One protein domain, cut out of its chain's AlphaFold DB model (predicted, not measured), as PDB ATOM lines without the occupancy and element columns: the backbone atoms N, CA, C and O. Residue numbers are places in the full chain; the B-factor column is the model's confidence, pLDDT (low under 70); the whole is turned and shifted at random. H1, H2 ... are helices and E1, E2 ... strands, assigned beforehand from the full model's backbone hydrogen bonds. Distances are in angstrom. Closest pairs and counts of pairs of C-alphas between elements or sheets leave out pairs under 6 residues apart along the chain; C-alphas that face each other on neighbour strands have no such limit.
ATOM      1  N   PHE A   3     -31.762  21.837  36.156       97.81
ATOM      2  CA  PHE A   3     -32.531  23.030  35.788       97.81
ATOM      3  C   PHE A   3     -33.793  22.681  35.001       97.81
ATOM      4  O   PHE A   3     -33.784  21.746  34.205       97.81
ATOM      5  N   ASN A   4     -34.858  23.456  35.225       97.88
ATOM      6  CA  ASN A   4     -36.065  23.500  34.392       97.88
ATOM      7  C   ASN A   4     -36.751  22.146  34.143       97.88
ATOM      8  O   ASN A   4     -37.286  21.889  33.069       97.88
ATOM      9  N   TRP A   5     -36.734  21.248  35.129       97.00
ATOM     10  CA  TRP A   5     -37.416  19.962  35.000       97.00
ATOM     11  C   TRP A   5     -38.936  20.166  34.958       97.00
ATOM     12  O   TRP A   5     -39.473  20.958  35.733       97.00
ATOM     13  N   GLY A   6     -39.642  19.426  34.098       95.00
ATOM     14  CA  GLY A   6     -41.111  19.484  34.021       95.00
ATOM     15  C   GLY A   6     -41.825  18.591  35.047       95.00
ATOM     16  O   GLY A   6     -42.847  18.961  35.621       95.00
ATOM     17  N   GLY A   7     -41.277  17.396  35.292       93.31
ATOM     18  CA  GLY A   7     -41.857  16.374  36.169       93.31
ATOM     19  C   GLY A   7     -41.166  16.306  37.527       93.31
ATOM     20  O   GLY A   7     -41.358  17.162  38.384       93.31
ATOM     21  N   ASN A   8     -40.356  15.270  37.743       93.62
ATOM     22  CA  ASN A   8     -39.475  15.166  38.908       93.62
ATOM     23  C   ASN A   8     -38.032  15.470  38.493       93.62
ATOM     24  O   ASN A   8     -37.615  15.082  37.407       93.62
ATOM     25  N   SER A   9     -37.272  16.103  39.383       93.31
ATOM     26  CA  SER A   9     -35.820  16.263  39.255       93.31
ATOM     27  C   SER A   9     -35.065  14.987  39.647       93.31
ATOM     28  O   SER A   9     -34.065  14.632  39.030       93.31
ATOM     29  N   THR A  10     -35.548  14.261  40.658       95.19
ATOM     30  CA  THR A  10     -35.052  12.934  41.047       95.19
ATOM     31  C   THR A  10     -36.227  12.059  41.489       95.19
ATOM     32  O   THR A  10     -37.072  12.496  42.276       95.19
ATOM     33  N   TYR A  11     -36.325  10.839  40.956       93.88
ATOM     34  CA  TYR A  11     -37.479   9.951  41.127       93.88
ATOM     35  C   TYR A  11     -37.069   8.478  41.179       93.88
ATOM     36  O   TYR A  11     -36.106   8.093  40.523       93.88
ATOM     37  N   GLY A  12     -37.842   7.661  41.898       93.62
ATOM     38  CA  GLY A  12     -37.645   6.211  41.926       93.62
ATOM     39  C   GLY A  12     -36.386   5.837  42.695       93.62
ATOM     40  O   GLY A  12     -36.010   6.570  43.608       93.62
ATOM     41  N   GLY A  13     -35.756   4.714  42.345       91.19
ATOM     42  CA  GLY A  13     -34.511   4.190  42.921       91.19
ATOM     43  C   GLY A  13     -34.556   2.710  43.313       91.19
ATOM     44  O   GLY A  13     -33.653   2.257  44.001       91.19
ATOM     45  N   GLU A  14     -35.599   1.977  42.918       91.50
ATOM     46  CA  GLU A  14     -35.641   0.518  42.700       91.50
ATOM     47  C   GLU A  14     -34.716  -0.353  43.593       91.50
ATOM     48  O   GLU A  14     -33.975  -1.202  43.096       91.50
ATOM     49  N   ARG A  15     -34.765  -0.186  44.926       92.75
ATOM     50  CA  ARG A  15     -33.899  -0.866  45.932       92.75
ATOM     51  C   ARG A  15     -32.396  -0.563  45.865       92.75
ATOM     52  O   ARG A  15     -31.622  -1.159  46.616       92.75
ATOM     53  N   GLY A  16     -31.971   0.345  45.002       95.38
ATOM     54  CA  GLY A  16     -30.611   0.860  44.959       95.38
ATOM     55  C   GLY A  16     -30.276   1.732  46.167       95.38
ATOM     56  O   GLY A  16     -31.137   2.082  46.976       95.38
ATOM     57  N   LYS A  17     -28.996   2.090  46.289       96.50
ATOM     58  CA  LYS A  17     -28.509   3.026  47.307       96.50
ATOM     59  C   LYS A  17     -27.787   4.180  46.624       96.50
ATOM     60  O   LYS A  17     -26.916   3.931  45.792       96.50
ATOM     61  N   TYR A  18     -28.114   5.417  46.992       96.75
ATOM     62  CA  TYR A  18     -27.626   6.611  46.303       96.75
ATOM     63  C   TYR A  18     -27.124   7.688  47.267       96.75
ATOM     64  O   TYR A  18     -27.740   7.966  48.295       96.75
ATOM     65  N   ASN A  19     -26.033   8.348  46.884       96.56
ATOM     66  CA  ASN A  19     -25.633   9.632  47.449       96.56
ATOM     67  C   ASN A  19     -26.179  10.740  46.537       96.56
ATOM     68  O   ASN A  19     -25.837  10.788  45.358       96.56
ATOM     69  N   ILE A  20     -26.996  11.639  47.082       97.06
ATOM     70  CA  ILE A  20     -27.444  12.870  46.421       97.06
ATOM     71  C   ILE A  20     -26.791  14.015  47.192       97.06
ATOM     72  O   ILE A  20     -27.313  14.474  48.209       97.06
ATOM     73  N   ILE A  21     -25.591  14.403  46.765       96.56
ATOM     74  CA  ILE A  21     -24.731  15.333  47.501       96.56
ATOM     75  C   ILE A  21     -24.418  16.546  46.628       96.56
ATOM     76  O   ILE A  21     -24.052  16.376  45.468       96.56
ATOM     77  N   ASN A  22     -24.535  17.747  47.201       97.81
ATOM     78  CA  ASN A  22     -24.119  19.013  46.588       97.81
ATOM     79  C   ASN A  22     -24.695  19.261  45.181       97.81
ATOM     80  O   ASN A  22     -24.036  19.815  44.301       97.81
ATOM     81  N   ASN A  23     -25.947  18.869  44.945       98.19
ATOM     82  CA  ASN A  23     -26.648  19.200  43.711       98.19
ATOM     83  C   ASN A  23     -27.329  20.565  43.825       98.19
ATOM     84  O   ASN A  23     -27.988  20.870  44.817       98.19
ATOM     85  N   TYR A  24     -27.210  21.364  42.768       98.56
ATOM     86  CA  TYR A  24     -27.892  22.649  42.626       98.56
ATOM     87  C   TYR A  24     -29.173  22.486  41.803       98.56
ATOM     88  O   TYR A  24     -29.103  22.325  40.582       98.56
ATOM     89  N   TYR A  25     -30.326  22.500  42.468       98.56
ATOM     90  CA  TYR A  25     -31.654  22.407  41.869       98.56
ATOM     91  C   TYR A  25     -32.200  23.817  41.617       98.56
ATOM     92  O   TYR A  25     -32.508  24.554  42.558       98.56
ATOM     93  N   LYS A  26     -32.342  24.191  40.345       98.19
ATOM     94  CA  LYS A  26     -32.887  25.483  39.921       98.19
ATOM     95  C   LYS A  26     -34.213  25.285  39.174       98.19
ATOM     96  O   LYS A  26     -34.186  24.885  38.009       98.19
ATOM     97  N   PRO A  27     -35.372  25.553  39.801       98.00
ATOM     98  CA  PRO A  27     -36.641  25.585  39.085       98.00
ATOM     99  C   PRO A  27     -36.583  26.588  37.926       98.00
ATOM    100  O   PRO A  27     -35.983  27.657  38.057       98.00
ATOM    101  N   GLY A  28     -37.191  26.232  36.799       97.56
ATOM    102  CA  GLY A  28     -37.393  27.128  35.659       97.56
ATOM    103  C   GLY A  28     -38.869  27.180  35.253       97.56
ATOM    104  O   GLY A  28     -39.713  26.637  35.969       97.56
ATOM    105  N   PRO A  29     -39.200  27.810  34.117       98.00
ATOM    106  CA  PRO A  29     -40.580  27.961  33.652       98.00
ATOM    107  C   PRO A  29     -41.363  26.644  33.489       98.00
ATOM    108  O   PRO A  29     -42.572  26.627  33.710       98.00
ATOM    109  N   ALA A  30     -40.701  25.521  33.193       98.00
ATOM    110  CA  ALA A  30     -41.336  24.199  33.141       98.00
ATOM    111  C   ALA A  30     -41.577  23.586  34.537       98.00
ATOM    112  O   ALA A  30     -42.412  22.695  34.708       98.00
ATOM    113  N   THR A  31     -40.873  24.065  35.563       97.75
ATOM    114  CA  THR A  31     -40.916  23.521  36.923       97.75
ATOM    115  C   THR A  31     -42.075  24.103  37.731       97.75
ATOM    116  O   THR A  31     -41.892  24.929  38.624       97.75
ATOM    117  N   VAL A  32     -43.294  23.640  37.449       94.19
ATOM    118  CA  VAL A  32     -44.507  24.210  38.064       94.19
ATOM    119  C   VAL A  32     -44.911  23.489  39.354       94.19
ATOM    120  O   VAL A  32     -45.061  24.110  40.400       94.19
ATOM    121  N   LYS A  33     -45.107  22.165  39.312       94.38
ATOM    122  CA  LYS A  33     -45.718  21.416  40.436       94.38
ATOM    123  C   LYS A  33     -44.720  20.912  41.476       94.38
ATOM    124  O   LYS A  33     -45.112  20.582  42.590       94.38
ATOM    125  N   THR A  34     -43.446  20.814  41.114       95.75
ATOM    126  CA  THR A  34     -42.400  20.146  41.908       95.75
ATOM    127  C   THR A  34     -41.223  21.069  42.220       95.75
ATOM    128  O   THR A  34     -40.139  20.602  42.555       95.75
ATOM    129  N   TYR A  35     -41.430  22.387  42.150       95.94
ATOM    130  CA  TYR A  35     -40.401  23.406  42.397       95.94
ATOM    131  C   TYR A  35     -39.761  23.322  43.789       95.94
ATOM    132  O   TYR A  35     -38.651  23.798  43.988       95.94
ATOM    133  N   ASN A  36     -40.451  22.725  44.762       95.94
ATOM    134  CA  ASN A  36     -39.985  22.551  46.137       95.94
ATOM    135  C   ASN A  36     -39.466  21.123  46.429       95.94
ATOM    136  O   ASN A  36     -39.309  20.768  47.598       95.94
ATOM    137  N   ARG A  37     -39.229  20.303  45.395       96.69
ATOM    138  CA  ARG A  37     -38.880  18.882  45.518       96.69
ATOM    139  C   ARG A  37     -37.446  18.593  45.070       96.69
ATOM    140  O   ARG A  37     -37.047  18.947  43.963       96.69
ATOM    141  N   ILE A  38     -36.721  17.862  45.911       97.25
ATOM    142  CA  ILE A  38     -35.416  17.259  45.603       97.25
ATOM    143  C   ILE A  38     -35.596  15.817  45.123       97.25
ATOM    144  O   ILE A  38     -34.974  15.417  44.147       97.25
ATOM    145  N   LEU A  39     -36.455  15.039  45.789       96.75
ATOM    146  CA  LEU A  39     -36.597  13.603  45.548       96.75
ATOM    147  C   LEU A  39     -38.054  13.151  45.712       96.75
ATOM    148  O   LEU A  39     -38.742  13.561  46.648       96.75
ATOM    149  N   ASN A  40     -38.505  12.267  44.825       95.75
ATOM    150  CA  ASN A  40     -39.708  11.454  45.007       95.75
ATOM    151  C   ASN A  40     -39.334   9.963  44.968       95.75
ATOM    152  O   ASN A  40     -39.239   9.401  43.873       95.75
ATOM    153  N   PRO A  41     -39.085   9.322  46.122       94.31
ATOM    154  CA  PRO A  41     -38.778   7.898  46.149       94.31
ATOM    155  C   PRO A  41     -40.038   7.110  45.764       94.31
ATOM    156  O   PRO A  41     -41.146   7.536  46.074       94.31
ATOM    157  N   TRP A  42     -39.900   5.966  45.094       92.50
ATOM    158  CA  TRP A  42     -41.052   5.149  44.686       92.50
ATOM    159  C   TRP A  42     -40.813   3.663  44.946       92.50
ATOM    160  O   TRP A  42     -39.672   3.205  44.920       92.50
ATOM    161  N   ALA A  43     -41.886   2.917  45.219       89.94
ATOM    162  CA  ALA A  43     -41.806   1.490  45.502       89.94
ATOM    163  C   ALA A  43     -41.451   0.683  44.232       89.94
ATOM    164  O   ALA A  43     -42.087   0.887  43.198       89.94
ATOM    165  N   PRO A  44     -40.513  -0.281  44.297       91.94
ATOM    166  CA  PRO A  44     -39.762  -0.696  45.479       91.94
ATOM    167  C   PRO A  44     -38.670   0.321  45.859       91.94
ATOM    168  O   PRO A  44     -37.803   0.642  45.054       91.94
ATOM    169  N   PHE A  45     -38.708   0.809  47.103       92.31
ATOM    170  CA  PHE A  45     -37.918   1.969  47.524       92.31
ATOM    171  C   PHE A  45     -36.412   1.699  47.514       92.31
ATOM    172  O   PHE A  45     -35.966   0.659  48.001       92.31
ATOM    173  N   GLY A  46     -35.645   2.654  46.985       94.50
ATOM    174  CA  GLY A  46     -34.204   2.758  47.216       94.50
ATOM    175  C   GLY A  46     -33.884   3.401  48.567       94.50
ATOM    176  O   GLY A  46     -34.785   3.773  49.315       94.50
ATOM    177  N   GLN A  47     -32.593   3.547  48.865       96.31
ATOM    178  CA  GLN A  47     -32.067   4.242  50.041       96.31
ATOM    179  C   GLN A  47     -31.195   5.425  49.610       96.31
ATOM    180  O   GLN A  47     -30.366   5.288  48.714       96.31
ATOM    181  N   TYR A  48     -31.337   6.576  50.258       97.81
ATOM    182  CA  TYR A  48     -30.698   7.818  49.833       97.81
ATOM    183  C   TYR A  48     -30.041   8.519  51.010       97.81
ATOM    184  O   TYR A  48     -30.651   8.701  52.065       97.81
ATOM    185  N   TYR A  49     -28.806   8.951  50.796       97.56
ATOM    186  CA  TYR A  49     -28.139   9.936  51.629       97.56
ATOM    187  C   TYR A  49     -28.213  11.291  50.922       97.56
ATOM    188  O   TYR A  49     -27.717  11.429  49.801       97.56
ATOM    189  N   LEU A  50     -28.853  12.279  51.552       97.88
ATOM    190  CA  LEU A  50     -29.012  13.637  51.018       97.88
ATOM    191  C   LEU A  50     -28.213  14.612  51.880       97.88
ATOM    192  O   LEU A  50     -28.454  14.690  53.085       97.88
ATOM    193  N   SER A  51     -27.302  15.375  51.275       97.44
ATOM    194  CA  SER A  51     -26.543  16.404  51.994       97.44
ATOM    195  C   SER A  51     -26.056  17.525  51.075       97.44
ATOM    196  O   SER A  51     -25.685  17.277  49.932       97.44
ATOM    197  N   GLY A  52     -26.067  18.763  51.577       97.81
ATOM    198  CA  GLY A  52     -25.499  19.937  50.902       97.81
ATOM    199  C   GLY A  52     -26.155  20.325  49.571       97.81
ATOM    200  O   GLY A  52     -25.605  21.138  48.834       97.81
ATOM    201  N   ASN A  53     -27.322  19.768  49.237       98.62
ATOM    202  CA  ASN A  53     -28.046  20.167  48.034       98.62
ATOM    203  C   ASN A  53     -28.718  21.526  48.245       98.62
ATOM    204  O   ASN A  53     -29.287  21.797  49.306       98.62
ATOM    205  N   VAL A  54     -28.719  22.337  47.194       98.75
ATOM    206  CA  VAL A  54     -29.346  23.657  47.170       98.75
ATOM    207  C   VAL A  54     -30.593  23.591  46.314       98.75
ATOM    208  O   VAL A  54     -30.548  23.106  45.186       98.75
ATOM    209  N   LEU A  55     -31.701  24.107  46.842       98.56
ATOM    210  CA  LEU A  55     -32.931  24.305  46.088       98.56
ATOM    211  C   LEU A  55     -33.233  25.798  46.002       98.56
ATOM    212  O   LEU A  55     -33.635  26.429  46.986       98.56
ATOM    213  N   VAL A  56     -33.031  26.359  44.812       98.19
ATOM    214  CA  VAL A  56     -33.206  27.791  44.562       98.19
ATOM    215  C   VAL A  56     -34.636  28.211  44.896       98.19
ATOM    216  O   VAL A  56     -35.602  27.566  44.494       98.19
ATOM    217  N   GLY A  57     -34.765  29.296  45.662       97.12
ATOM    218  CA  GLY A  57     -36.054  29.801  46.139       97.12
ATOM    219  C   GLY A  57     -36.613  29.077  47.370       97.12
ATOM    220  O   GLY A  57     -37.677  29.457  47.853       97.12
ATOM    221  N   ASN A  58     -35.916  28.074  47.925       98.12
ATOM    222  CA  ASN A  58     -36.376  27.343  49.108       98.12
ATOM    223  C   ASN A  58     -35.255  27.123  50.141       98.12
ATOM    224  O   ASN A  58     -34.606  26.076  50.201       98.12
ATOM    225  N   GLN A  59     -35.068  28.116  51.015       98.12
ATOM    226  CA  GLN A  59     -34.059  28.076  52.081       98.12
ATOM    227  C   GLN A  59     -34.304  26.957  53.102       98.12
ATOM    228  O   GLN A  59     -33.348  26.388  53.614       98.12
ATOM    229  N   LYS A  60     -35.567  26.598  53.376       98.44
ATOM    230  CA  LYS A  60     -35.894  25.519  54.325       98.44
ATOM    231  C   LYS A  60     -35.420  24.164  53.805       98.44
ATOM    232  O   LYS A  60     -34.772  23.427  54.540       98.44
ATOM    233  N   VAL A  61     -35.703  23.861  52.537       98.31
ATOM    234  CA  VAL A  61     -35.237  22.626  51.885       98.31
ATOM    235  C   VAL A  61     -33.720  22.637  51.690       98.31
ATOM    236  O   VAL A  61     -33.078  21.604  51.844       98.31
ATOM    237  N   THR A  62     -33.123  23.797  51.416       98.50
ATOM    238  CA  THR A  62     -31.658  23.928  51.335       98.50
ATOM    239  C   THR A  62     -30.993  23.641  52.687       98.50
ATOM    240  O   THR A  62     -30.034  22.881  52.750       98.50
ATOM    241  N   ALA A  63     -31.541  24.166  53.787       98.31
ATOM    242  CA  ALA A  63     -31.033  23.914  55.136       98.31
ATOM    243  C   ALA A  63     -31.282  22.473  55.618       98.31
ATOM    244  O   ALA A  63     -30.508  21.940  56.410       98.31
ATOM    245  N   ASN A  64     -32.361  21.835  55.156       97.69
ATOM    246  CA  ASN A  64     -32.675  20.442  55.454       97.69
ATOM    247  C   ASN A  64     -33.291  19.759  54.227       97.69
ATOM    248  O   ASN A  64     -34.501  19.828  53.995       97.69
ATOM    249  N   ASN A  65     -32.452  19.057  53.459       97.56
ATOM    250  CA  ASN A  65     -32.840  18.446  52.184       97.56
ATOM    251  C   ASN A  65     -33.976  17.423  52.309       97.56
ATOM    252  O   ASN A  65     -34.733  17.243  51.355       97.56
ATOM    253  N   TRP A  66     -34.155  16.804  53.482       96.06
ATOM    254  CA  TRP A  66     -35.250  15.861  53.718       96.06
ATOM    255  C   TRP A  66     -36.636  16.517  53.668       96.06
ATOM    256  O   TRP A  66     -37.602  15.844  53.325       96.06
ATOM    257  N   LEU A  67     -36.739  17.834  53.887       95.94
ATOM    258  CA  LEU A  67     -37.986  18.584  53.669       95.94
ATOM    259  C   LEU A  67     -38.375  18.676  52.181       95.94
ATOM    260  O   LEU A  67     -39.520  18.984  51.857       95.94
ATOM    261  N   GLY A  68     -37.424  18.434  51.275       96.12
ATOM    262  CA  GLY A  68     -37.640  18.373  49.829       96.12
ATOM    263  C   GLY A  68     -37.988  16.973  49.320       96.12
ATOM    264  O   GLY A  68     -38.146  16.802  48.109       96.12
ATOM    265  N   VAL A  69     -38.087  15.971  50.198       96.00
ATOM    266  CA  VAL A  69     -38.481  14.608  49.827       96.00
ATOM    267  C   VAL A  69     -39.997  14.495  49.942       96.00
ATOM    268  O   VAL A  69     -40.570  14.739  50.999       96.00
ATOM    269  N   GLN A  70     -40.666  14.186  48.834       93.38
ATOM    270  CA  GLN A  70     -42.125  14.276  48.726       93.38
ATOM    271  C   GLN A  70     -42.704  13.125  47.905       93.38
ATOM    272  O   GLN A  70     -41.990  12.461  47.167       93.38
ATOM    273  N   GLY A  71     -44.027  12.954  47.960       86.25
ATOM    274  CA  GLY A  71     -44.755  11.986  47.131       86.25
ATOM    275  C   GLY A  71     -45.001  10.637  47.801       86.25
ATOM    276  O   GLY A  71     -45.674   9.801  47.210       86.25
ATOM    277  N   GLN A  72     -44.523  10.450  49.036       88.56
ATOM    278  CA  GLN A  72     -44.686   9.227  49.821       88.56
ATOM    279  C   GLN A  72     -45.137   9.514  51.256       88.56
ATOM    280  O   GLN A  72     -45.011  10.636  51.740       88.56
ATOM    281  N   LYS A  73     -45.658   8.477  51.922       84.81
ATOM    282  CA  LYS A  73     -46.010   8.492  53.353       84.81
ATOM    283  C   LYS A  73     -44.759   8.365  54.233       84.81
ATOM    284  O   LYS A  73     -43.762   7.798  53.792       84.81
ATOM    285  N   ASP A  74     -44.847   8.792  55.491       83.25
ATOM    286  CA  ASP A  74     -43.717   8.819  56.439       83.25
ATOM    287  C   ASP A  74     -43.004   7.468  56.607       83.25
ATOM    288  O   ASP A  74     -41.777   7.414  56.625       83.25
ATOM    289  N   GLU A  75     -43.748   6.361  56.651       79.25
ATOM    290  CA  GLU A  75     -43.179   5.007  56.748       79.25
ATOM    291  C   GLU A  75     -42.243   4.686  55.571       79.25
ATOM    292  O   GLU A  75     -41.152   4.146  55.752       79.25
ATOM    293  N   ALA A  76     -42.637   5.075  54.355       79.44
ATOM    294  CA  ALA A  76     -41.827   4.900  53.155       79.44
ATOM    295  C   ALA A  76     -40.601   5.827  53.143       79.44
ATOM    296  O   ALA A  76     -39.536   5.432  52.670       79.44
ATOM    297  N   LEU A  77     -40.721   7.034  53.706       84.00
ATOM    298  CA  LEU A  77     -39.590   7.949  53.877       84.00
ATOM    299  C   LEU A  77     -38.566   7.407  54.882       84.00
ATOM    300  O   LEU A  77     -37.365   7.553  54.660       84.00
ATOM    301  N   GLY A  78     -39.027   6.727  55.935       87.50
ATOM    302  CA  GLY A  78     -38.164   6.032  56.891       87.50
ATOM    303  C   GLY A  78     -37.333   4.920  56.245       87.50
ATOM    304  O   GLY A  78     -36.152   4.793  56.543       87.50
ATOM    305  N   ILE A  79     -37.916   4.161  55.308       88.12
ATOM    306  CA  ILE A  79     -37.191   3.137  54.531       88.12
ATOM    307  C   ILE A  79     -36.172   3.783  53.585       88.12
ATOM    308  O   ILE A  79     -35.056   3.283  53.428       88.12
ATOM    309  N   ALA A  80     -36.565   4.889  52.950       93.88
ATOM    310  CA  ALA A  80     -35.747   5.575  51.963       93.88
ATOM    311  C   ALA A  80     -34.543   6.305  52.574       93.88
ATOM    312  O   ALA A  80     -33.571   6.573  51.875       93.88
ATOM    313  N   LYS A  81     -34.572   6.647  53.860       95.38
ATOM    314  CA  LYS A  81     -33.525   7.451  54.490       95.38
ATOM    315  C   LYS A  81     -32.351   6.620  54.998       95.38
ATOM    316  O   LYS A  81     -32.527   5.645  55.722       95.38
TER     317      LYS A  81
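AT A GLANCE: This is residues 3 to 81 of the 205 residues of an uncharacterized protein of Mucilaginibacter polytrichastri (UniProt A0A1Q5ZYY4). With little regular structure, the chain winds in stacked turns: parallel E1 and E3 lie side by side, E1 runs on into E2, unnamed residues 27 to 46 lead back from E2 to the start of E3, and short H1, H2 and H3 make the last return. The printed part has 79 residues, under half in its three named strands, then three helices, class mixed. It is compact, radius of gyration of the C-alphas 11.7 A, spanning 31 by 23 by 19 A.

IN THESE COORDINATES: Find C-alpha 17 at (-28.509, 3.026, 47.307); E1 runs 12.9 A to residue 21. E2 is residues 24 to 26, E3 47 to 51, H1 59 to 63, H2 65 to 68. H3, 74 to 80, ends at (-35.747, 5.575, 51.963).

HOW THE PARTS SIT: In E1 and E3, parallel, N 18 and O 47 are within hydrogen-bond range, 2.8 A. E2 pairs with no named strand. H1 and H2 only just touch, only at the corner, with 3 pairs of C-alphas within 8 A. In H1 and H3 every O i to N i+4 pair is within range; H2 is too short for one.

THE WHOLE: The printed part has no cut; the link E2 to E3 is long; no printed residue is under 70 in pLDDT.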